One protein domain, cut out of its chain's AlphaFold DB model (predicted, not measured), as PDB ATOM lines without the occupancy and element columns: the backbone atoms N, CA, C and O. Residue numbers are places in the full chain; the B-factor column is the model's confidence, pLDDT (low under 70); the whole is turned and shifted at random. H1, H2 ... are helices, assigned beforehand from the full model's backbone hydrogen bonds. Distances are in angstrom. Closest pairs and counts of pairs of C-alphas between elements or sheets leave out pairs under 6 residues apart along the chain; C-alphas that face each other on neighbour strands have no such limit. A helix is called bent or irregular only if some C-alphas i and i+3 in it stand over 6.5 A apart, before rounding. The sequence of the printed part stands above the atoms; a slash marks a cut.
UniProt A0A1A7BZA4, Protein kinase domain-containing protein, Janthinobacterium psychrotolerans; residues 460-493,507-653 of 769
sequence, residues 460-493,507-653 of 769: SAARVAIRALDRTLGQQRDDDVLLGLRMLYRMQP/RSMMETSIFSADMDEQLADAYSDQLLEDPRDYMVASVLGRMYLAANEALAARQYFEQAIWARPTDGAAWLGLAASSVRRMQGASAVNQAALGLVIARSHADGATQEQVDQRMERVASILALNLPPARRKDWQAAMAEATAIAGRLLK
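Overview. This is residues 460 to 493 and 507 to 653 of the 769 residues of the protein "Protein kinase domain-containing protein" of Janthinobacterium psychrotolerans (UniProt A0A1A7BZA4). Six helices, H5 to H10, make an up-and-down bundle with H7 in the middle, H5 and H6 on one side of it and H8 and H9 on the other, while H10 crosses H8. H4 packs on H5 at one end of the longest axis, the hairpin of H1 and H2 packs on H8 through H1 at the other, and short H3 touches H5. The printed part has 181 residues with ten named helices, H1 to H10 in chain order, and no named strand; its class is all helix. The whole is compact and rounded, with a radius of gyration of the C-alphas of 15.2 A and spans of 46 by 38 by 32 A.

Along the chain. H1, residues 460 to 474, begins with C-alpha 460 at (146.278, 106.047, 165.282) and is 21.6 A long. H2 is residues 478 to 490, H3 507 to 511, H4 521 to 533, H5 538 to 550, H6 554 to 567 and H7 572 to 581, whose first C-alpha is at (133.654, 120.783, 160.562). H8, residues 588 to 604, measures 24.5 A, and H9, residues 611 to 627, 24.6 A. H10, residues 631 to 653, is the longest at 33.9 A and ends with C-alpha 653 at (140.865, 136.181, 167.074); it is irregular, with C-alphas 632 and 635 7.0 A apart.

Arrangement. H7 and H8 form a hairpin at a shallow tilt of 8 degrees, the C-alphas of Gly 572 and Gly 598 closest at 4.2 A. H5 and H6 form another at 12 degrees, closest at Gly 545 and Ala 557, 4.0 A between C-alphas. H7 touches H9, the same way at 26 degrees, the closest C-alphas being those of Ala 573 and Val 621, 6.4 A apart. H10 touches H8 at a steep tilt of 50 degrees, with C-alphas 596 and 644 closest at 4.3 A. H4 touches H5, opposite ways, the C-alphas of Tyr 527 and Val 540 closest at 6.3 A. H3 touches residues 539 to 543 of H5, closest at C-alphas 510 and 543, 6.6 A. Residues 470 to 474 of H1 touch residues 589 to 594 of H8, closest at C-alphas 470 and 593, 6.0 A; the two helices are only just about perpendicular, at 70.4 degrees. H2 touches H1, closest at C-alphas 481 and 469, 5.6 A. Every O i to N i+4 pair is within hydrogen-bond range in H1 to H9; in H10, 17 of 19 are.

Size, cuts and confidence. The farthest C-alphas, of Gln 522 and Lys 653, are 45.8 A apart. Residues 494 to 506 are not printed, and C-alphas 493 and 507 stand 18.7 A apart across this cut. Of the links printed whole, none is long. Mean pLDDT of the printed part is 76.9; 56 residues are under 70, among them 460 to 472, 483 to 493 and 531 to 536.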
ATOM      1  N   SER A 460     145.921 105.980 163.859       39.47
ATOM      2  CA  SER A 460     146.278 106.047 165.282       39.47
ATOM      3  C   SER A 460     146.838 107.420 165.678       39.47
ATOM      4  O   SER A 460     146.586 107.905 166.786       39.47
ATOM      5  N   ALA A 461     147.524 108.104 164.758       46.00
ATOM      6  CA  ALA A 461     148.060 109.444 164.975       46.00
ATOM      7  C   ALA A 461     146.945 110.501 165.038       46.00
ATOM      8  O   ALA A 461     146.999 111.391 165.888       46.00
ATOM      9  N   ALA A 462     145.895 110.363 164.218       46.81
ATOM     10  CA  ALA A 462     144.745 111.268 164.216       46.81
ATOM     11  C   ALA A 462     143.926 111.176 165.518       46.81
ATOM     12  O   ALA A 462     143.640 112.204 166.131       46.81
ATOM     13  N   ARG A 463     143.626 109.967 166.025       49.25
ATOM     14  CA  ARG A 463     142.930 109.800 167.324       49.25
ATOM     15  C   ARG A 463     143.724 110.397 168.484       49.25
ATOM     16  O   ARG A 463     143.154 111.021 169.379       49.25
ATOM     17  N   VAL A 464     145.045 110.207 168.472       50.06
ATOM     18  CA  VAL A 464     145.947 110.806 169.463       50.06
ATOM     19  C   VAL A 464     145.927 112.330 169.357       50.06
ATOM     20  O   VAL A 464     145.851 112.988 170.393       50.06
ATOM     21  N   ALA A 465     145.931 112.886 168.143       57.09
ATOM     22  CA  ALA A 465     145.863 114.326 167.910       57.09
ATOM     23  C   ALA A 465     144.530 114.934 168.381       57.09
ATOM     24  O   ALA A 465     144.545 115.919 169.111       57.09
ATOM     25  N   ILE A 466     143.388 114.310 168.073       57.84
ATOM     26  CA  ILE A 466     142.056 114.769 168.510       57.84
ATOM     27  C   ILE A 466     141.952 114.774 170.042       57.84
ATOM     28  O   ILE A 466     141.567 115.775 170.643       57.84
ATOM     29  N   ARG A 467     142.359 113.679 170.703       61.44
ATOM     30  CA  ARG A 467     142.367 113.592 172.178       61.44
ATOM     31  C   ARG A 467     143.392 114.524 172.818       61.44
ATOM     32  O   ARG A 467     143.239 114.901 173.979       61.44
ATOM     33  N   ALA A 468     144.484 114.833 172.125       62.03
ATOM     34  CA  ALA A 468     145.430 115.838 172.582       62.03
ATOM     35  C   ALA A 468     144.775 117.221 172.540       62.03
ATOM     36  O   ALA A 468     144.738 117.871 173.575       62.03
ATOM     37  N   LEU A 469     144.166 117.603 171.415       68.12
ATOM     38  CA  LEU A 469     143.497 118.895 171.242       68.12
ATOM     39  C   LEU A 469     142.358 119.125 172.240       68.12
ATOM     40  O   LEU A 469     142.326 120.181 172.863       68.12
ATOM     41  N   ASP A 470     141.482 118.138 172.452       63.84
ATOM     42  CA  ASP A 470     140.388 118.239 173.435       63.84
ATOM     43  C   ASP A 470     140.925 118.486 174.859       63.84
ATOM     44  O   ASP A 470     140.463 119.373 175.578       63.84
ATOM     45  N   ARG A 471     141.988 117.765 175.251       65.31
ATOM     46  CA  ARG A 471     142.647 117.964 176.553       65.31
ATOM     47  C   ARG A 471     143.333 119.322 176.660       65.31
ATOM     48  O   ARG A 471     143.247 119.959 177.704       65.31
ATOM     49  N   THR A 472     144.030 119.752 175.613       68.31
ATOM     50  CA  THR A 472     144.765 121.022 175.584       68.31
ATOM     51  C   THR A 472     143.816 122.219 175.632       68.31
ATOM     52  O   THR A 472     144.099 123.187 176.337       68.31
ATOM     53  N   LEU A 473     142.655 122.123 174.977       72.38
ATOM     54  CA  LEU A 473     141.610 123.142 175.046       72.38
ATOM     55  C   LEU A 473     141.010 123.233 176.459       72.38
ATOM     56  O   LEU A 473     140.875 124.331 176.992       72.38
ATOM     57  N   GLY A 474     140.778 122.093 177.121       65.12
ATOM     58  CA  GLY A 474     140.378 122.058 178.535       65.12
ATOM     59  C   GLY A 474     141.413 122.649 179.508       65.12
ATOM     60  O   GLY A 474     141.055 123.063 180.606       65.12
ATOM     61  N   GLN A 475     142.686 122.730 179.106       71.81
ATOM     62  CA  GLN A 475     143.773 123.366 179.864       71.81
ATOM     63  C   GLN A 475     143.953 124.859 179.531       71.81
ATOM     64  O   GLN A 475     144.897 125.467 180.028       71.81
ATOM     65  N   GLN A 476     143.091 125.442 178.685       69.12
ATOM     66  CA  GLN A 476     143.173 126.831 178.202       69.12
ATOM     67  C   GLN A 476     144.508 127.184 177.512       69.12
ATOM     68  O   GLN A 476     144.941 128.336 177.510       69.12
ATOM     69  N   ARG A 477     145.172 126.195 176.901       69.31
ATOM     70  CA  ARG A 477     146.430 126.368 176.153       69.31
ATOM     71  C   ARG A 477     146.151 126.635 174.670       69.31
ATOM     72  O   ARG A 477     146.443 125.803 173.814       69.31
ATOM     73  N   ASP A 478     145.550 127.783 174.373       72.69
ATOM     74  CA  ASP A 478     145.031 128.126 173.040       72.69
ATOM     75  C   ASP A 478     146.078 128.025 171.914       72.69
ATOM     76  O   ASP A 478     145.782 127.485 170.847       72.69
ATOM     77  N   ASP A 479     147.316 128.463 172.155       65.44
ATOM     78  CA  ASP A 479     148.395 128.431 171.155       65.44
ATOM     79  C   ASP A 479     148.733 127.004 170.695       65.44
ATOM     80  O   ASP A 479     148.990 126.753 169.514       65.44
ATOM     81  N   ASP A 480     148.690 126.044 171.618       65.38
ATOM     82  CA  ASP A 480     148.964 124.638 171.322       65.38
ATOM     83  C   ASP A 480     147.794 123.972 170.596       65.38
ATOM     84  O   ASP A 480     148.001 123.077 169.771       65.38
ATOM     85  N   VAL A 481     146.566 124.432 170.860       70.62
ATOM     86  CA  VAL A 481     145.373 124.010 170.116       70.62
ATOM     87  C   VAL A 481     145.473 124.474 168.666       70.62
ATOM     88  O   VAL A 481     145.335 123.663 167.750       70.62
ATOM     89  N   LEU A 482     145.779 125.755 168.441       70.12
ATOM     90  CA  LEU A 482     145.952 126.317 167.098       70.12
ATOM     91  C   LEU A 482     147.087 125.626 166.337       70.12
ATOM     92  O   LEU A 482     146.971 125.359 165.137       70.12
ATOM     93  N   LEU A 483     148.171 125.290 167.035       66.62
ATOM     94  CA  LEU A 483     149.278 124.548 166.457       66.62
ATOM     95  C   LEU A 483     148.880 123.120 166.051       66.62
ATOM     96  O   LEU A 483     149.170 122.697 164.930       66.62
ATOM     97  N   GLY A 484     148.206 122.379 166.934       67.06
ATOM     98  CA  GLY A 484     147.769 121.014 166.642       67.06
ATOM     99  C   GLY A 484     146.721 120.949 165.524       67.06
ATOM    100  O   GLY A 484     146.757 120.024 164.711       67.06
ATOM    101  N   LEU A 485     145.855 121.963 165.405       69.81
ATOM    102  CA  LEU A 485     144.936 122.114 164.272       69.81
ATOM    103  C   LEU A 485     145.690 122.256 162.942       69.81
ATOM    104  O   LEU A 485     145.381 121.561 161.978       69.81
ATOM    105  N   ARG A 486     146.746 123.076 162.892       69.25
ATOM    106  CA  ARG A 486     147.573 123.241 161.679       69.25
ATOM    107  C   ARG A 486     148.303 121.964 161.270       69.25
ATOM    108  O   ARG A 486     148.432 121.691 160.076       69.25
ATOM    109  N   MET A 487     148.759 121.174 162.242       64.81
ATOM    110  CA  MET A 487     149.343 119.858 161.973       64.81
ATOM    111  C   MET A 487     148.307 118.895 161.383       64.81
ATOM    112  O   MET A 487     148.614 118.203 160.414       64.81
ATOM    113  N   LEU A 488     147.074 118.888 161.905       64.56
ATOM    114  CA  LEU A 488     145.969 118.112 161.326       64.56
ATOM    115  C   LEU A 488     145.680 118.513 159.874       64.56
ATOM    116  O   LEU A 488     145.472 117.634 159.041       64.56
ATOM    117  N   TYR A 489     145.735 119.807 159.549       65.38
ATOM    118  CA  TYR A 489     145.487 120.310 158.192       65.38
ATOM    119  C   TYR A 489     146.536 119.848 157.176       65.38
ATOM    120  O   TYR A 489     146.185 119.420 156.079       65.38
ATOM    121  N   ARG A 490     147.828 119.880 157.537       61.22
ATOM    122  CA  ARG A 490     148.920 119.450 156.637       61.22
ATOM    123  C   ARG A 490     149.014 117.929 156.457       61.22
ATOM    124  O   ARG A 490     149.763 117.474 155.599       61.22
ATOM    125  N   MET A 491     148.256 117.148 157.229       54.25
ATOM    126  CA  MET A 491     148.149 115.692 157.075       54.25
ATOM    127  C   MET A 491     147.110 115.253 156.024       54.25
ATOM    128  O   MET A 491     146.987 114.054 155.759       54.25
ATOM    129  N   GLN A 492     146.373 116.189 155.413       57.31
ATOM    130  CA  GLN A 492     145.382 115.881 154.382       57.31
ATOM    131  C   GLN A 492     146.063 115.501 153.048       57.31
ATOM    132  O   GLN A 492     146.986 116.191 152.616       57.31
ATOM    133  N   PRO A 493     145.640 114.418 152.368       48.44
ATOM    134  CA  PRO A 493     146.104 114.129 151.014       48.44
ATOM    135  C   PRO A 493     145.609 115.193 150.019       48.44
ATOM    136  O   PRO A 493     144.468 115.645 150.113       48.44
ATOM    137  N   ARG A 507     127.390 116.390 148.918       76.31
ATOM    138  CA  ARG A 507     127.648 116.878 150.280       76.31
ATOM    139  C   ARG A 507     126.430 117.592 150.863       76.31
ATOM    140  O   ARG A 507     125.993 117.245 151.953       76.31
ATOM    141  N   SER A 508     125.862 118.549 150.127       72.44
ATOM    142  CA  SER A 508     124.694 119.302 150.585       72.44
ATOM    143  C   SER A 508     123.508 118.382 150.861       72.44
ATOM    144  O   SER A 508     122.912 118.504 151.922       72.44
ATOM    145  N   MET A 509     123.192 117.447 149.955       71.94
ATOM    146  CA  MET A 509     122.088 116.494 150.141       71.94
ATOM    147  C   MET A 509     122.277 115.638 151.396       71.94
ATOM    148  O   MET A 509     121.362 115.507 152.214       71.94
ATOM    149  N   MET A 510     123.482 115.094 151.573       76.38
ATOM    150  CA  MET A 510     123.803 114.253 152.722       76.38
ATOM    151  C   MET A 510     123.752 115.055 154.029       76.38
ATOM    152  O   MET A 510     123.171 114.583 155.005       76.38
ATOM    153  N   GLU A 511     124.282 116.281 154.057       79.00
ATOM    154  CA  GLU A 511     124.269 117.163 155.235       79.00
ATOM    155  C   GLU A 511     122.873 117.643 155.632       79.00
ATOM    156  O   GLU A 511     122.623 117.817 156.823       79.00
ATOM    157  N   THR A 512     121.962 117.830 154.672       74.19
ATOM    158  CA  THR A 512     120.591 118.294 154.941       74.19
ATOM    159  C   THR A 512     119.631 117.198 155.410       74.19
ATOM    160  O   THR A 512     118.476 117.487 155.711       74.19
ATOM    161  N   SER A 513     120.083 115.945 155.464       78.56
ATOM    162  CA  SER A 513     119.230 114.804 155.805       78.56
ATOM    163  C   SER A 513     118.870 114.787 157.298       78.56
ATOM    164  O   SER A 513     119.751 114.829 158.163       78.56
ATOM    165  N   ILE A 514     117.569 114.701 157.586       77.44
ATOM    166  CA  ILE A 514     116.996 114.562 158.932       77.44
ATOM    167  C   ILE A 514     116.495 113.124 159.083       77.44
ATOM    168  O   ILE A 514     115.823 112.622 158.184       77.44
ATOM    169  N   PHE A 515     116.800 112.481 160.210       81.00
ATOM    170  CA  PHE A 515     116.426 111.092 160.483       81.00
ATOM    171  C   PHE A 515     115.510 111.000 161.711       81.00
ATOM    172  O   PHE A 515     115.616 111.800 162.643       81.00
ATOM    173  N   SER A 516     114.586 110.037 161.704       72.44
ATOM    174  CA  SER A 516     113.694 109.718 162.828       72.44
ATOM    175  C   SER A 516     114.227 108.544 163.652       72.44
ATOM    176  O   SER A 516     115.106 107.814 163.202       72.44
ATOM    177  N   ALA A 517     113.673 108.348 164.853       63.03
ATOM    178  CA  ALA A 517     113.996 107.194 165.695       63.03
ATOM    179  C   ALA A 517     113.495 105.860 165.100       63.03
ATOM    180  O   ALA A 517     114.154 104.843 165.277       63.03
ATOM    181  N   ASP A 518     112.385 105.875 164.349       61.00
ATOM    182  CA  ASP A 518     111.788 104.703 163.675       61.00
ATOM    183  C   ASP A 518     112.475 104.399 162.328       61.00
ATOM    184  O   ASP A 518     111.850 104.352 161.272       61.00
ATOM    185  N   MET A 519     113.800 104.345 162.350       65.19
ATOM    186  CA  MET A 519     114.665 104.421 161.174       65.19
ATOM    187  C   MET A 519     114.629 103.137 160.313       65.19
ATOM    188  O   MET A 519     114.477 102.041 160.845       65.19
ATOM    189  N   ASP A 520     114.780 103.268 158.986       67.31
ATOM    190  CA  ASP A 520     114.810 102.136 158.042       67.31
ATOM    191  C   ASP A 520     116.155 101.396 158.125       67.31
ATOM    192  O   ASP A 520     117.182 101.864 157.624       67.31
ATOM    193  N   GLU A 521     116.137 100.240 158.783       64.94
ATOM    194  CA  GLU A 521     117.302  99.384 159.020       64.94
ATOM    195  C   GLU A 521     117.994  98.972 157.707       64.94
ATOM    196  O   GLU A 521     119.222  98.952 157.637       64.94
ATOM    197  N   GLN A 522     117.238  98.806 156.610       67.81
ATOM    198  CA  GLN A 522     117.798  98.436 155.302       67.81
ATOM    199  C   GLN A 522     118.705  99.526 154.723       67.81
ATOM    200  O   GLN A 522     119.694  99.237 154.045       67.81
ATOM    201  N   LEU A 523     118.386 100.795 154.987       76.31
ATOM    202  CA  LEU A 523     119.199 101.920 154.538       76.31
ATOM    203  C   LEU A 523     120.490 102.039 155.362       76.31
ATOM    204  O   LEU A 523     121.538 102.386 154.815       76.31
ATOM    205  N   ALA A 524     120.423 101.755 156.666       69.38
ATOM    206  CA  ALA A 524     121.597 101.726 157.538       69.38
ATOM    207  C   ALA A 524     122.564 100.604 157.139       69.38
ATOM    208  O   ALA A 524     123.774 100.836 157.067       69.38
ATOM    209  N   ASP A 525     122.030  99.430 156.803       62.81
ATOM    210  CA  ASP A 525     122.804  98.290 156.313       62.81
ATOM    211  C   ASP A 525     123.485  98.607 154.981       62.81
ATOM    212  O   ASP A 525     124.690  98.405 154.842       62.81
ATOM    213  N   ALA A 526     122.762  99.206 154.028       69.00
ATOM    214  CA  ALA A 526     123.330  99.595 152.737       69.00
ATOM    215  C   ALA A 526     124.495 100.592 152.882       69.00
ATOM    216  O   ALA A 526     125.528 100.456 152.222       69.00
ATOM    217  N   TYR A 527     124.359 101.588 153.765       75.88
ATOM    218  CA  TYR A 527     125.453 102.514 154.057       75.88
ATOM    219  C   TYR A 527     126.610 101.843 154.799       75.88
ATOM    220  O   TYR A 527     127.764 102.194 154.555       75.88
ATOM    221  N   SER A 528     126.328 100.879 155.674       65.81
ATOM    222  CA  SER A 528     127.360 100.106 156.370       65.81
ATOM    223  C   SER A 528     128.151  99.234 155.395       65.81
ATOM    224  O   SER A 528     129.380  99.244 155.436       65.81
ATOM    225  N   ASP A 529     127.482  98.565 154.454       58.50
ATOM    226  CA  ASP A 529     128.122  97.817 153.369       58.50
ATOM    227  C   ASP A 529     128.977  98.732 152.480       58.50
ATOM    228  O   ASP A 529     130.132  98.412 152.198       58.50
ATOM    229  N   GLN A 530     128.478  99.919 152.121       71.38
ATOM    230  CA  GLN A 530     129.271 100.903 151.377       71.38
ATOM    231  C   GLN A 530     130.518 101.346 152.161       71.38
ATOM    232  O   GLN A 530     131.579 101.550 151.574       71.38
ATOM    233  N   LEU A 531     130.418 101.474 153.485       66.19
ATOM    234  CA  LEU A 531     131.550 101.812 154.346       66.19
ATOM    235  C   LEU A 531     132.561 100.661 154.473       66.19
ATOM    236  O   LEU A 531     133.745 100.902 154.699       66.19
ATOM    237  N   LEU A 532     132.111  99.412 154.340       54.41
ATOM    238  CA  LEU A 532     132.996  98.250 154.260       54.41
ATOM    239  C   LEU A 532     133.755  98.217 152.924       54.41
ATOM    240  O   LEU A 532     134.915  97.802 152.900       54.41
ATOM    241  N   GLU A 533     133.128  98.662 151.832       57.09
ATOM    242  CA  GLU A 533     133.750  98.766 150.504       57.09
ATOM    243  C   GLU A 533     134.717  99.955 150.391       57.09
ATOM    244  O   GLU A 533     135.828  99.800 149.875       57.09
ATOM    245  N   ASP A 534     134.332 101.124 150.913       61.69
ATOM    246  CA  ASP A 534     135.182 102.311 151.033       61.69
ATOM    247  C   ASP A 534     135.192 102.851 152.475       61.69
ATOM    248  O   ASP A 534     134.431 103.761 152.828       61.69
ATOM    249  N   PRO A 535     136.124 102.362 153.317       62.38
ATOM    250  CA  PRO A 535     136.258 102.813 154.701       62.38
ATOM    251  C   PRO A 535     136.559 104.308 154.862       62.38
ATOM    252  O   PRO A 535     136.461 104.824 155.981       62.38
ATOM    253  N   ARG A 536     136.950 105.002 153.780       67.75
ATOM    254  CA  ARG A 536     137.279 106.433 153.767       67.75
ATOM    255  C   ARG A 536     136.153 107.316 153.221       67.75
ATOM    256  O   ARG A 536     136.365 108.526 153.113       67.75
ATOM    257  N   ASP A 537     134.961 106.783 152.935       76.62
ATOM    258  CA  ASP A 537     133.803 107.621 152.595       76.62
ATOM    259  C   ASP A 537     133.296 108.366 153.847       76.62
ATOM    260  O   ASP A 537     132.392 107.944 154.573       76.62
ATOM    261  N   TYR A 538     133.913 109.520 154.112       81.88
ATOM    262  CA  TYR A 538     133.619 110.355 155.277       81.88
ATOM    263  C   TYR A 538     132.174 110.875 155.298       81.88
ATOM    264  O   TYR A 538     131.639 111.191 156.368       81.88
ATOM    265  N   MET A 539     131.533 110.980 154.128       84.69
ATOM    266  CA  MET A 539     130.157 111.454 154.021       84.69
ATOM    267  C   MET A 539     129.186 110.368 154.476       84.69
ATOM    268  O   MET A 539     128.293 110.666 155.269       84.69
ATOM    269  N   VAL A 540     129.398 109.119 154.046       80.81
ATOM    270  CA  VAL A 540     128.605 107.959 154.492       80.81
ATOM    271  C   VAL A 540     128.778 107.730 155.988       80.81
ATOM    272  O   VAL A 540     127.783 107.611 156.701       80.81
ATOM    273  N   ALA A 541     130.014 107.797 156.490       79.38
ATOM    274  CA  ALA A 541     130.274 107.737 157.926       79.38
ATOM    275  C   ALA A 541     129.502 108.841 158.680       79.38
ATOM    276  O   ALA A 541     128.822 108.578 159.666       79.38
ATOM    277  N   SER A 542     129.507 110.082 158.189       87.88
ATOM    278  CA  SER A 542     128.748 111.170 158.825       87.88
ATOM    279  C   SER A 542     127.228 110.966 158.778       87.88
ATOM    280  O   SER A 542     126.527 111.395 159.697       87.88
ATOM    281  N   VAL A 543     126.703 110.354 157.711       88.44
ATOM    282  CA  VAL A 543     125.277 110.010 157.569       88.44
ATOM    283  C   VAL A 543     124.884 108.943 158.588       88.44
ATOM    284  O   VAL A 543     123.973 109.194 159.375       88.44
ATOM    285  N   LEU A 544     125.625 107.832 158.659       81.44
ATOM    286  CA  LEU A 544     125.433 106.790 159.675       81.44
ATOM    287  C   LEU A 544     125.506 107.384 161.085       81.44
ATOM    288  O   LEU A 544     124.622 107.151 161.907       81.44
ATOM    289  N   GLY A 545     126.483 108.257 161.343       83.94
ATOM    290  CA  GLY A 545     126.596 108.971 162.615       83.94
ATOM    291  C   GLY A 545     125.318 109.718 163.007       83.94
ATOM    292  O   GLY A 545     124.888 109.644 164.158       83.94
ATOM    293  N   ARG A 546     124.661 110.400 162.058       89.81
ATOM    294  CA  ARG A 546     123.381 111.093 162.297       89.81
ATOM    295  C   ARG A 546     122.204 110.135 162.460       89.81
ATOM    296  O   ARG A 546     121.359 110.400 163.311       89.81
ATOM    297  N   MET A 547     122.159 109.054 161.685       85.56
ATOM    298  CA  MET A 547     121.122 108.018 161.786       85.56
ATOM    299  C   MET A 547     121.116 107.402 163.188       85.56
ATOM    300  O   MET A 547     120.096 107.415 163.873       85.56
ATOM    301  N   TYR A 548     122.284 106.989 163.680       81.75
ATOM    302  CA  TYR A 548     122.424 106.463 165.037       81.75
ATOM    303  C   TYR A 548     122.210 107.526 166.121       81.75
ATOM    304  O   TYR A 548     121.726 107.219 167.211       81.75
ATOM    305  N   LEU A 549     122.517 108.797 165.842       85.69
ATOM    306  CA  LEU A 549     122.199 109.889 166.764       85.69
ATOM    307  C   LEU A 549     120.677 110.044 166.935       85.69
ATOM    308  O   LEU A 549     120.217 110.156 168.074       85.69
ATOM    309  N   ALA A 550     119.922 109.972 165.829       85.88
ATOM    310  CA  ALA A 550     118.454 109.994 165.796       85.88
ATOM    311  C   ALA A 550     117.821 108.789 166.499       85.88
ATOM    312  O   ALA A 550     116.843 108.951 167.232       85.88
ATOM    313  N   ALA A 551     118.443 107.615 166.382       79.94
ATOM    314  CA  ALA A 551     118.086 106.413 167.135       79.94
ATOM    315  C   ALA A 551     118.451 106.487 168.637       79.94
ATOM    316  O   ALA A 551     118.245 105.532 169.381       79.94
ATOM    317  N   ASN A 552     118.982 107.622 169.124       78.94
ATOM    318  CA  ASN A 552     119.453 107.818 170.501       78.94
ATOM    319  C   ASN A 552     120.625 106.888 170.902       78.94
ATOM    320  O   ASN A 552     120.918 106.696 172.087       78.94
ATOM    321  N   GLU A 553     121.379 106.394 169.923       74.25
ATOM    322  CA  GLU A 553     122.562 105.550 170.097       74.25
ATOM    323  C   GLU A 553     123.847 106.386 170.077       74.25
ATOM    324  O   GLU A 553     124.677 106.328 169.170       74.25
ATOM    325  N   ALA A 554     124.041 107.190 171.123       72.94
ATOM    326  CA  ALA A 554     125.137 108.161 171.194       72.94
ATOM    327  C   ALA A 554     126.548 107.554 171.018       72.94
ATOM    328  O   ALA A 554     127.435 108.213 170.480       72.94
ATOM    329  N   LEU A 555     126.771 106.309 171.455       61.69
ATOM    330  CA  LEU A 555     128.068 105.638 171.304       61.69
ATOM    331  C   LEU A 555     128.337 105.225 169.849       61.69
ATOM    332  O   LEU A 555     129.455 105.400 169.372       61.69
ATOM    333  N   ALA A 556     127.314 104.720 169.161       65.81
ATOM    334  CA  ALA A 556     127.368 104.340 167.753       65.81
ATOM    335  C   ALA A 556     127.597 105.574 166.877       65.81
ATOM    336  O   ALA A 556     128.557 105.649 166.112       65.81
ATOM    337  N   ALA A 557     126.777 106.606 167.104       77.62
ATOM    338  CA  ALA A 557     126.895 107.902 166.449       77.62
ATOM    339  C   ALA A 557     128.320 108.460 166.555       77.62
ATOM    340  O   ALA A 557     128.921 108.867 165.561       77.62
ATOM    341  N   ARG A 558     128.889 108.417 167.767       81.06
ATOM    342  CA  ARG A 558     130.257 108.856 168.041       81.06
ATOM    343  C   ARG A 558     131.288 108.145 167.166       81.06
ATOM    344  O   ARG A 558     132.152 108.814 166.610       81.06
ATOM    345  N   GLN A 559     131.218 106.820 167.055       71.50
ATOM    346  CA  GLN A 559     132.193 106.029 166.297       71.50
ATOM    347  C   GLN A 559     132.197 106.405 164.813       71.50
ATOM    348  O   GLN A 559     133.261 106.626 164.236       71.50
ATOM    349  N   TYR A 560     131.016 106.564 164.222       80.19
ATOM    350  CA  TYR A 560     130.893 106.954 162.823       80.19
ATOM    351  C   TYR A 560     131.352 108.397 162.565       80.19
ATOM    352  O   TYR A 560     132.033 108.658 161.574       80.19
ATOM    353  N   PHE A 561     131.086 109.335 163.479       84.75
ATOM    354  CA  PHE A 561     131.660 110.682 163.373       84.75
ATOM    355  C   PHE A 561     133.185 110.688 163.547       84.75
ATOM    356  O   PHE A 561     133.874 111.418 162.837       84.75
ATOM    357  N   GLU A 562     133.739 109.855 164.433       75.06
ATOM    358  CA  GLU A 562     135.192 109.676 164.548       75.06
ATOM    359  C   GLU A 562     135.796 109.117 163.249       75.06
ATOM    360  O   GLU A 562     136.847 109.591 162.811       75.06
ATOM    361  N   GLN A 563     135.123 108.166 162.595       74.75
ATOM    362  CA  GLN A 563     135.538 107.632 161.297       74.75
ATOM    363  C   GLN A 563     135.463 108.686 160.182       74.75
ATOM    364  O   GLN A 563     136.385 108.789 159.371       74.75
ATOM    365  N   ALA A 564     134.424 109.526 160.171       82.81
ATOM    366  CA  ALA A 564     134.313 110.636 159.229       82.81
ATOM    367  C   ALA A 564     135.446 111.660 159.400       82.81
ATOM    368  O   ALA A 564     136.088 112.045 158.423       82.81
ATOM    369  N   ILE A 565     135.746 112.055 160.642       79.50
ATOM    370  CA  ILE A 565     136.859 112.966 160.951       79.50
ATOM    371  C   ILE A 565     138.197 112.332 160.563       79.50
ATOM    372  O   ILE A 565     139.089 113.030 160.094       79.50
ATOM    373  N   TRP A 566     138.363 111.018 160.727       71.38
ATOM    374  CA  TRP A 566     139.571 110.329 160.273       71.38
ATOM    375  C   TRP A 566     139.764 110.451 158.762       71.38
ATOM    376  O   TRP A 566     140.851 110.804 158.301       71.38
ATOM    377  N   ALA A 567     138.709 110.176 158.001       70.44
ATOM    378  CA  ALA A 567     138.756 110.236 156.552       70.44
ATOM    379  C   ALA A 567     138.918 111.678 156.033       70.44
ATOM    380  O   ALA A 567     139.646 111.901 155.063       70.44
ATOM    381  N   ARG A 568     138.306 112.668 156.703       77.25
ATOM    382  CA  ARG A 568     138.455 114.097 156.387       77.25
ATOM    383  C   ARG A 568     138.491 114.967 157.657       77.25
ATOM    384  O   ARG A 568     137.458 115.496 158.071       77.25
ATOM    385  N   PRO A 569     139.683 115.224 158.231       75.44
ATOM    386  CA  PRO A 569     139.813 115.996 159.474       75.44
ATOM    387  C   PRO A 569     139.330 117.446 159.377       75.44
ATOM    388  O   PRO A 569     139.008 118.060 160.394       75.44
ATOM    389  N   THR A 570     139.283 117.990 158.159       75.44
ATOM    390  CA  THR A 570     138.845 119.354 157.843       75.44
ATOM    391  C   THR A 570     137.327 119.502 157.721       75.44
ATOM    392  O   THR A 570     136.841 120.613 157.510       75.44
ATOM    393  N   ASP A 571     136.548 118.425 157.866       81.88
ATOM    394  CA  ASP A 571     135.089 118.521 157.820       81.88
ATOM    395  C   ASP A 571     134.493 118.926 159.173       81.88
ATOM    396  O   ASP A 571     134.189 118.090 160.027       81.88
ATOM    397  N   GLY A 572     134.276 120.231 159.355       87.06
ATOM    398  CA  GLY A 572     133.654 120.783 160.562       87.06
ATOM    399  C   GLY A 572     132.279 120.183 160.896       87.06
ATOM    400  O   GLY A 572     131.922 120.120 162.071       87.06
ATOM    401  N   ALA A 573     131.529 119.670 159.912       90.12
ATOM    402  CA  ALA A 573     130.225 119.052 160.162       90.12
ATOM    403  C   ALA A 573     130.344 117.742 160.960       90.12
ATOM    404  O   ALA A 573     129.564 117.503 161.885       90.12
ATOM    405  N   ALA A 574     131.352 116.921 160.652       89.12
ATOM    406  CA  ALA A 574     131.630 115.689 161.382       89.12
ATOM    407  C   ALA A 574     132.055 115.973 162.836       89.12
ATOM    408  O   ALA A 574     131.637 115.271 163.756       89.12
ATOM    409  N   TRP A 575     132.802 117.060 163.065       90.31
ATOM    410  CA  TRP A 575     133.157 117.534 164.409       90.31
ATOM    411  C   TRP A 575     131.946 117.978 165.232       90.31
ATOM    412  O   TRP A 575     131.849 117.631 166.410       90.31
ATOM    413  N   LEU A 576     130.993 118.691 164.623       93.38
ATOM    414  CA  LEU A 576     129.731 119.020 165.290       93.38
ATOM    415  C   LEU A 576     128.923 117.754 165.614       93.38
ATOM    416  O   LEU A 576     128.340 117.664 166.692       93.38
ATOM    417  N   GLY A 577     128.929 116.751 164.732       90.81
ATOM    418  CA  GLY A 577     128.313 115.449 164.995       90.81
ATOM    419  C   GLY A 577     128.944 114.719 166.185       90.81
ATOM    420  O   GLY A 577     128.239 114.244 167.080       90.81
ATOM    421  N   LEU A 578     130.279 114.705 166.254       88.56
ATOM    422  CA  LEU A 578     131.027 114.165 167.389       88.56
ATOM    423  C   LEU A 578     130.665 114.889 168.697       88.56
ATOM    424  O   LEU A 578     130.413 114.240 169.716       88.56
ATOM    425  N   ALA A 579     130.569 116.217 168.660       90.88
ATOM    426  CA  ALA A 579     130.139 117.015 169.801       90.88
ATOM    427  C   ALA A 579     128.710 116.664 170.240       90.88
ATOM    428  O   ALA A 579     128.477 116.413 171.424       90.88
ATOM    429  N   ALA A 580     127.772 116.561 169.292       91.25
ATOM    430  CA  ALA A 580     126.378 116.205 169.552       91.25
ATOM    431  C   ALA A 580     126.246 114.813 170.197       91.25
ATOM    432  O   ALA A 580     125.453 114.626 171.122       91.25
ATOM    433  N   SER A 581     127.083 113.852 169.787       87.81
ATOM    434  CA  SER A 581     127.144 112.514 170.396       87.81
ATOM    435  C   SER A 581     127.618 112.524 171.862       87.81
ATOM    436  O   SER A 581     127.303 111.612 172.628       87.81
ATOM    437  N   SER A 582     128.319 113.580 172.286       83.44
ATOM    438  CA  SER A 582     128.911 113.716 173.626       83.44
ATOM    439  C   SER A 582     128.046 114.525 174.608       83.44
ATOM    440  O   SER A 582     128.414 114.685 175.774       83.44
ATOM    441  N   VAL A 583     126.880 115.027 174.182       81.69
ATOM    442  CA  VAL A 583     125.983 115.846 175.018       81.69
ATOM    443  C   VAL A 583     125.339 114.993 176.121       81.69
ATOM    444  O   VAL A 583     124.357 114.279 175.897       81.69
ATOM    445  N   ARG A 584     125.895 115.054 177.340       67.12
ATOM    446  CA  ARG A 584     125.341 114.456 178.575       67.12
ATOM    447  C   ARG A 584     125.670 115.321 179.797       67.12
ATOM    448  O   ARG A 584     126.738 115.927 179.848       67.12
ATOM    449  N   ARG A 585     124.835 115.249 180.847       46.78
ATOM    450  CA  ARG A 585     125.003 115.954 182.144       46.78
ATOM    451  C   ARG A 585     126.396 115.831 182.801       46.78
ATOM    452  O   ARG A 585     126.747 116.700 183.583       46.78
ATOM    453  N   MET A 586     127.182 114.785 182.504       42.06
ATOM    454  CA  MET A 586     128.542 114.570 183.047       42.06
ATOM    455  C   MET A 586     129.687 114.769 182.028       42.06
ATOM    456  O   MET A 586     130.845 114.612 182.396       42.06
ATOM    457  N   GLN A 587     129.399 115.073 180.754       53.28
ATOM    458  CA  GLN A 587     130.401 115.176 179.669       53.28
ATOM    459  C   GLN A 587     130.357 116.522 178.911       53.28
ATOM    460  O   GLN A 587     130.986 116.658 177.863       53.28
ATOM    461  N   GLY A 588     129.657 117.531 179.449       62.94
ATOM    462  CA  GLY A 588     129.406 118.817 178.777       62.94
ATOM    463  C   GLY A 588     130.656 119.533 178.250       62.94
ATOM    464  O   GLY A 588     130.640 120.016 177.123       62.94
ATOM    465  N   ALA A 589     131.768 119.512 178.994       74.12
ATOM    466  CA  ALA A 589     133.010 120.176 178.582       74.12
ATOM    467  C   ALA A 589     133.621 119.591 177.291       74.12
ATOM    468  O   ALA A 589     134.125 120.333 176.454       74.12
ATOM    469  N   SER A 590     133.539 118.269 177.089       76.69
ATOM    470  CA  SER A 590     134.085 117.630 175.881       76.69
ATOM    471  C   SER A 590     133.223 117.935 174.650       76.69
ATOM    472  O   SER A 590     133.760 118.174 173.570       76.69
ATOM    473  N   ALA A 591     131.894 118.012 174.811       84.56
ATOM    474  CA  ALA A 591     130.987 118.419 173.737       84.56
ATOM    475  C   ALA A 591     131.251 119.870 173.291       84.56
ATOM    476  O   ALA A 591     131.372 120.135 172.098       84.56
ATOM    477  N   VAL A 592     131.413 120.790 174.248       88.88
ATOM    478  CA  VAL A 592     131.754 122.199 173.990       88.88
ATOM    479  C   VAL A 592     133.079 122.320 173.236       88.88
ATOM    480  O   VAL A 592     133.150 122.982 172.201       88.88
ATOM    481  N   ASN A 593     134.119 121.634 173.711       84.75
ATOM    482  CA  ASN A 593     135.441 121.660 173.092       84.75
ATOM    483  C   ASN A 593     135.426 121.119 171.657       84.75
ATOM    484  O   ASN A 593     135.961 121.752 170.748       84.75
ATOM    485  N   GLN A 594     134.794 119.963 171.437       87.44
ATOM    486  CA  GLN A 594     134.678 119.344 170.112       87.44
ATOM    487  C   GLN A 594     133.906 120.243 169.139       87.44
ATOM    488  O   GLN A 594     134.321 120.396 167.989       87.44
ATOM    489  N   ALA A 595     132.831 120.888 169.605       90.62
ATOM    490  CA  ALA A 595     132.072 121.836 168.798       90.62
ATOM    491  C   ALA A 595     132.899 123.087 168.463       90.62
ATOM    492  O   ALA A 595     132.911 123.521 167.311       90.62
ATOM    493  N   ALA A 596     133.646 123.631 169.430       89.56
ATOM    494  CA  ALA A 596     134.508 124.791 169.212       89.56
ATOM    495  C   ALA A 596     135.590 124.495 168.165       89.56
ATOM    496  O   ALA A 596     135.798 125.292 167.252       89.56
ATOM    497  N   LEU A 597     136.229 123.322 168.251       86.44
ATOM    498  CA  LEU A 597     137.189 122.857 167.247       86.44
ATOM    499  C   LEU A 597     136.535 122.757 165.864       86.44
ATOM    500  O   LEU A 597     137.085 123.292 164.904       86.44
ATOM    501  N   GLY A 598     135.345 122.158 165.761       88.69
ATOM    502  CA  GLY A 598     134.607 122.051 164.498       88.69
ATOM    503  C   GLY A 598     134.330 123.401 163.830       88.69
ATOM    504  O   GLY A 598     134.545 123.546 162.625       88.69
ATOM    505  N   LEU A 599     133.931 124.412 164.611       91.06
ATOM    506  CA  LEU A 599     133.686 125.774 164.119       91.06
ATOM    507  C   LEU A 599     134.972 126.467 163.639       91.06
ATOM    508  O   LEU A 599     134.983 127.090 162.575       91.06
ATOM    509  N   VAL A 600     136.071 126.342 164.394       87.50
ATOM    510  CA  VAL A 600     137.379 126.902 164.004       87.50
ATOM    511  C   VAL A 600     137.886 126.249 162.717       87.50
ATOM    512  O   VAL A 600     138.367 126.947 161.821       87.50
ATOM    513  N   ILE A 601     137.745 124.925 162.605       83.25
ATOM    514  CA  ILE A 601     138.146 124.145 161.429       83.25
ATOM    515  C   ILE A 601     137.356 124.579 160.200       83.25
ATOM    516  O   ILE A 601     137.960 124.885 159.173       83.25
ATOM    517  N   ALA A 602     136.030 124.673 160.314       85.56
ATOM    518  CA  ALA A 602     135.170 125.070 159.206       85.56
ATOM    519  C   ALA A 602     135.549 126.449 158.643       85.56
ATOM    520  O   ALA A 602     135.666 126.607 157.430       85.56
ATOM    521  N   ARG A 603     135.805 127.437 159.512       83.50
ATOM    522  CA  ARG A 603     136.221 128.788 159.087       83.50
ATOM    523  C   ARG A 603     137.634 128.840 158.516       83.50
ATOM    524  O   ARG A 603     137.894 129.615 157.595       83.50
ATOM    525  N   SER A 604     138.537 128.012 159.043       77.50
ATOM    526  CA  SER A 604     139.911 127.889 158.536       77.50
ATOM    527  C   SER A 604     139.962 127.205 157.161       77.50
ATOM    528  O   SER A 604     140.885 127.455 156.392       77.50
ATOM    529  N   HIS A 605     138.960 126.378 156.837       74.62
ATOM    530  CA  HIS A 605     138.849 125.605 155.597       74.62
ATOM    531  C   HIS A 605     137.542 125.893 154.859       74.62
ATOM    532  O   HIS A 605     136.657 125.047 154.745       74.62
ATOM    533  N   ALA A 606     137.437 127.103 154.314       69.31
ATOM    534  CA  ALA A 606     136.221 127.541 153.643       69.31
ATOM    535  C   ALA A 606     135.993 126.915 152.247       69.31
ATOM    536  O   ALA A 606     134.956 127.177 151.650       69.31
ATOM    537  N   ASP A 607     136.917 126.109 151.696       68.44
ATOM    538  CA  ASP A 607     136.807 125.480 150.357       68.44
ATOM    539  C   ASP A 607     136.360 126.470 149.240       68.44
ATOM    540  O   ASP A 607     135.625 126.112 148.319       68.44
ATOM    541  N   GLY A 608     136.779 127.742 149.328       68.62
ATOM    542  CA  GLY A 608     136.398 128.815 148.395       68.62
ATOM    543  C   GLY A 608     135.084 129.550 148.710       68.62
ATOM    544  O   GLY A 608     134.695 130.430 147.947       68.62
ATOM    545  N   ALA A 609     134.406 129.223 149.813       76.81
ATOM    546  CA  ALA A 609     133.235 129.936 150.323       76.81
ATOM    547  C   ALA A 609     133.621 131.182 151.144       76.81
ATOM    548  O   ALA A 609     134.721 131.279 151.691       76.81
ATOM    549  N   THR A 610     132.701 132.141 151.263       85.50
ATOM    550  CA  THR A 610     132.863 133.278 152.183       85.50
ATOM    551  C   THR A 610     132.693 132.824 153.635       85.50
ATOM    552  O   THR A 610     132.029 131.826 153.913       85.50
ATOM    553  N   GLN A 611     133.262 133.568 154.588       83.81
ATOM    554  CA  GLN A 611     133.106 133.259 156.020       83.81
ATOM    555  C   GLN A 611     131.628 133.225 156.439       83.81
ATOM    556  O   GLN A 611     131.209 132.331 157.165       83.81
ATOM    557  N   GLU A 612     130.814 134.125 155.885       87.06
ATOM    558  CA  GLU A 612     129.367 134.148 156.107       87.06
ATOM    559  C   GLU A 612     128.672 132.871 155.597       87.06
ATOM    560  O   GLU A 612     127.826 132.303 156.283       87.06
ATOM    561  N   GLN A 613     129.062 132.360 154.425       85.75
ATOM    562  CA  GLN A 613     128.522 131.106 153.887       85.75
ATOM    563  C   GLN A 613     128.903 129.893 154.745       85.75
ATOM    564  O   GLN A 613     128.094 128.976 154.914       85.75
ATOM    565  N   VAL A 614     130.127 129.879 155.282       86.69
ATOM    566  CA  VAL A 614     130.591 128.835 156.204       86.69
ATOM    567  C   VAL A 614     129.775 128.862 157.491       86.69
ATOM    568  O   VAL A 614     129.286 127.814 157.916       86.69
ATOM    569  N   ASP A 615     129.571 130.044 158.070       88.44
ATOM    570  CA  ASP A 615     128.800 130.219 159.301       88.44
ATOM    571  C   ASP A 615     127.357 129.748 159.129       88.44
ATOM    572  O   ASP A 615     126.885 128.905 159.892       88.44
ATOM    573  N   GLN A 616     126.694 130.184 158.054       90.06
ATOM    574  CA  GLN A 616     125.340 129.738 157.720       90.06
ATOM    575  C   GLN A 616     125.266 128.218 157.509       90.06
ATOM    576  O   GLN A 616     124.282 127.578 157.883       90.06
ATOM    577  N   ARG A 617     126.293 127.598 156.904       89.62
ATOM    578  CA  ARG A 617     126.352 126.134 156.754       89.62
ATOM    579  C   ARG A 617     126.475 125.446 158.113       89.62
ATOM    580  O   ARG A 617     125.747 124.487 158.356       89.62
ATOM    581  N   MET A 618     127.368 125.908 158.984       92.38
ATOM    582  CA  MET A 618     127.577 125.307 160.307       92.38
ATOM    583  C   MET A 618     126.365 125.470 161.220       92.38
ATOM    584  O   MET A 618     126.004 124.524 161.918       92.38
ATOM    585  N   GLU A 619     125.670 126.600 161.144       92.38
ATOM    586  CA  GLU A 619     124.410 126.817 161.855       92.38
ATOM    587  C   GLU A 619     123.305 125.857 161.382       92.38
ATOM    588  O   GLU A 619     122.611 125.244 162.202       92.38
ATOM    589  N   ARG A 620     123.186 125.633 160.063       91.44
ATOM    590  CA  ARG A 620     122.273 124.615 159.511       91.44
ATOM    591  C   ARG A 620     122.616 123.211 160.003       91.44
ATOM    592  O   ARG A 620     121.722 122.498 160.455       91.44
ATOM    593  N   VAL A 621     123.891 122.819 159.964       92.12
ATOM    594  CA  VAL A 621     124.335 121.503 160.455       92.12
ATOM    595  C   VAL A 621     124.019 121.340 161.944       92.12
ATOM    596  O   VAL A 621     123.461 120.318 162.343       92.12
ATOM    597  N   ALA A 622     124.305 122.353 162.766       93.56
ATOM    598  CA  ALA A 622     124.007 122.328 164.197       93.56
ATOM    599  C   ALA A 622     122.499 122.214 164.481       93.56
ATOM    600  O   ALA A 622     122.097 121.510 165.411       93.56
ATOM    601  N   SER A 623     121.668 122.857 163.656       92.44
ATOM    602  CA  SER A 623     120.205 122.780 163.735       92.44
ATOM    603  C   SER A 623     119.692 121.381 163.392       92.44
ATOM    604  O   SER A 623     118.864 120.831 164.113       92.44
ATOM    605  N   ILE A 624     120.228 120.759 162.340       91.06
ATOM    606  CA  ILE A 624     119.873 119.387 161.942       91.06
ATOM    607  C   ILE A 624     120.295 118.378 163.012       91.06
ATOM    608  O   ILE A 624     119.519 117.498 163.376       91.06
ATOM    609  N   LEU A 625     121.496 118.524 163.578       92.50
ATOM    610  CA  LEU A 625     121.944 117.687 164.692       92.50
ATOM    611  C   LEU A 625     121.042 117.841 165.924       92.50
ATOM    612  O   LEU A 625     120.761 116.850 166.592       92.50
ATOM    613  N   ALA A 626     120.527 119.044 166.191       92.19
ATOM    614  CA  ALA A 626     119.549 119.262 167.254       92.19
ATOM    615  C   ALA A 626     118.229 118.512 167.002       92.19
ATOM    616  O   ALA A 626     117.620 118.007 167.946       92.19
ATOM    617  N   LEU A 627     117.789 118.417 165.744       90.19
ATOM    618  CA  LEU A 627     116.587 117.666 165.369       90.19
ATOM    619  C   LEU A 627     116.785 116.155 165.532       90.19
ATOM    620  O   LEU A 627     115.893 115.496 166.065       90.19
ATOM    621  N   ASN A 628     117.972 115.649 165.179       88.88
ATOM    622  CA  ASN A 628     118.375 114.253 165.389       88.88
ATOM    623  C   ASN A 628     118.660 113.928 166.870       88.88
ATOM    624  O   ASN A 628     118.870 112.775 167.218       88.88
ATOM    625  N   LEU A 629     118.695 114.910 167.773       88.69
ATOM    626  CA  LEU A 629     118.847 114.653 169.203       88.69
ATOM    627  C   LEU A 629     117.485 114.428 169.882       88.69
ATOM    628  O   LEU A 629     116.501 115.113 169.560       88.69
ATOM    629  N   PRO A 630     117.429 113.559 170.915       84.06
ATOM    630  CA  PRO A 630     116.244 113.414 171.751       84.06
ATOM    631  C   PRO A 630     115.805 114.766 172.335       84.06
ATOM    632  O   PRO A 630     116.671 115.539 172.761       84.06
ATOM    633  N   PRO A 631     114.490 115.045 172.463       84.88
ATOM    634  CA  PRO A 631     113.985 116.333 172.952       84.88
ATOM    635  C   PRO A 631     114.621 116.795 174.269       84.88
ATOM    636  O   PRO A 631     114.964 117.965 174.416       84.88
ATOM    637  N   ALA A 632     114.869 115.858 175.191       83.88
ATOM    638  CA  ALA A 632     115.490 116.127 176.487       83.88
ATOM    639  C   ALA A 632     116.927 116.682 176.402       83.88
ATOM    640  O   ALA A 632     117.367 117.345 177.334       83.88
ATOM    641  N   ARG A 633     117.659 116.421 175.308       85.19
ATOM    642  CA  ARG A 633     119.063 116.840 175.128       85.19
ATOM    643  C   ARG A 633     119.223 118.094 174.273       85.19
ATOM    644  O   ARG A 633     120.314 118.654 174.220       85.19
ATOM    645  N   ARG A 634     118.157 118.564 173.616       89.69
ATOM    646  CA  ARG A 634     118.224 119.722 172.707       89.69
ATOM    647  C   ARG A 634     118.644 121.002 173.423       89.69
ATOM    648  O   ARG A 634     119.433 121.766 172.883       89.69
ATOM    649  N   LYS A 635     118.169 121.201 174.657       88.62
ATOM    650  CA  LYS A 635     118.548 122.355 175.484       88.62
ATOM    651  C   LYS A 635     120.030 122.321 175.869       88.62
ATOM    652  O   LYS A 635     120.705 123.341 175.777       88.62
ATOM    653  N   ASP A 636     120.538 121.148 176.245       88.81
ATOM    654  CA  ASP A 636     121.953 120.958 176.585       88.81
ATOM    655  C   ASP A 636     122.851 121.181 175.356       88.81
ATOM    656  O   ASP A 636     123.897 121.815 175.460       88.81
ATOM    657  N   TRP A 637     122.415 120.724 174.178       92.00
ATOM    658  CA  TRP A 637     123.103 120.979 172.910       92.00
ATOM    659  C   TRP A 637     123.149 122.467 172.556       92.00
ATOM    660  O   TRP A 637     124.207 122.978 172.202       92.00
ATOM    661  N   GLN A 638     122.033 123.185 172.703       91.19
ATOM    662  CA  GLN A 638     121.988 124.633 172.473       91.19
ATOM    663  C   GLN A 638     122.936 125.391 173.408       91.19
ATOM    664  O   GLN A 638     123.665 126.273 172.956       91.19
ATOM    665  N   ALA A 639     122.971 125.025 174.693       89.94
ATOM    666  CA  ALA A 639     123.903 125.611 175.655       89.94
ATOM    667  C   ALA A 639     125.366 125.322 175.276       89.94
ATOM    668  O   ALA A 639     126.186 126.240 175.252       89.94
ATOM    669  N   ALA A 640     125.673 124.074 174.903       90.94
ATOM    670  CA  ALA A 640     127.013 123.687 174.473       90.94
ATOM    671  C   ALA A 640     127.462 124.445 173.213       90.94
ATOM    672  O   ALA A 640     128.600 124.899 173.142       90.94
ATOM    673  N   MET A 641     126.566 124.635 172.239       94.12
ATOM    674  CA  MET A 641     126.854 125.395 171.018       94.12
ATOM    675  C   MET A 641     127.097 126.883 171.290       94.12
ATOM    676  O   MET A 641     127.979 127.475 170.665       94.12
ATOM    677  N   ALA A 642     126.365 127.490 172.227       91.81
ATOM    678  CA  ALA A 642     126.587 128.883 172.615       91.81
ATOM    679  C   ALA A 642     127.990 129.082 173.221       91.81
ATOM    680  O   ALA A 642     128.723 129.986 172.815       91.81
ATOM    681  N   GLU A 643     128.396 128.196 174.133       91.38
ATOM    682  CA  GLU A 643     129.728 128.229 174.746       91.38
ATOM    683  C   GLU A 643     130.837 127.928 173.725       91.38
ATOM    684  O   GLU A 643     131.830 128.654 173.634       91.38
ATOM    685  N   ALA A 644     130.628 126.917 172.878       91.31
ATOM    686  CA  ALA A 644     131.550 126.555 171.808       91.31
ATOM    687  C   ALA A 644     131.790 127.711 170.828       91.31
ATOM    688  O   ALA A 644     132.924 127.941 170.410       91.31
ATOM    689  N   THR A 645     130.744 128.475 170.500       93.00
ATOM    690  CA  THR A 645     130.837 129.648 169.617       93.00
ATOM    691  C   THR A 645     131.695 130.750 170.239       93.00
ATOM    692  O   THR A 645     132.519 131.356 169.549       93.00
ATOM    693  N   ALA A 646     131.570 130.982 171.551       90.44
ATOM    694  CA  ALA A 646     132.411 131.941 172.265       90.44
ATOM    695  C   ALA A 646     133.893 131.516 172.264       90.44
ATOM    696  O   ALA A 646     134.773 132.329 171.966       90.44
ATOM    697  N   ILE A 647     134.174 130.232 172.524       88.62
ATOM    698  CA  ILE A 647     135.535 129.674 172.489       88.62
ATOM    699  C   ILE A 647     136.121 129.749 171.076       88.62
ATOM    700  O   ILE A 647     137.252 130.206 170.910       88.62
ATOM    701  N   ALA A 648     135.356 129.356 170.055       89.00
ATOM    702  CA  ALA A 648     135.779 129.438 168.663       89.00
ATOM    703  C   ALA A 648     136.091 130.887 168.260       89.00
ATOM    704  O   ALA A 648     137.126 131.147 167.651       89.00
ATOM    705  N   GLY A 649     135.254 131.850 168.661       87.62
ATOM    706  CA  GLY A 649     135.495 133.274 168.431       87.62
ATOM    707  C   GLY A 649     136.791 133.778 169.075       87.62
ATOM    708  O   GLY A 649     137.523 134.547 168.452       87.62
ATOM    709  N   ARG A 650     137.112 133.319 170.290       87.94
ATOM    710  CA  ARG A 650     138.386 133.614 170.966       87.94
ATOM    711  C   ARG A 650     139.582 133.037 170.201       87.94
ATOM    712  O   ARG A 650     140.524 133.772 169.927       87.94
ATOM    713  N   LEU A 651     139.515 131.766 169.799       83.38
ATOM    714  CA  LEU A 651     140.586 131.087 169.056       83.38
ATOM    715  C   LEU A 651     140.826 131.708 167.674       83.38
ATOM    716  O   LEU A 651     141.968 131.871 167.259       83.38
ATOM    717  N   LEU A 652     139.762 132.097 166.972       81.56
ATOM    718  CA  LEU A 652     139.867 132.733 165.657       81.56
ATOM    719  C   LEU A 652     140.455 134.145 165.736       81.56
ATOM    720  O   LEU A 652     141.168 134.545 164.825       81.56
ATOM    721  N   LYS A 653     140.205 134.886 166.823       82.44
ATOM    722  CA  LYS A 653     140.865 136.181 167.074       82.44
ATOM    723  C   LYS A 653     142.358 136.033 167.372       82.44
ATOM    724  O   LYS A 653     143.114 136.959 167.110       82.44
TER     725      LYS A 653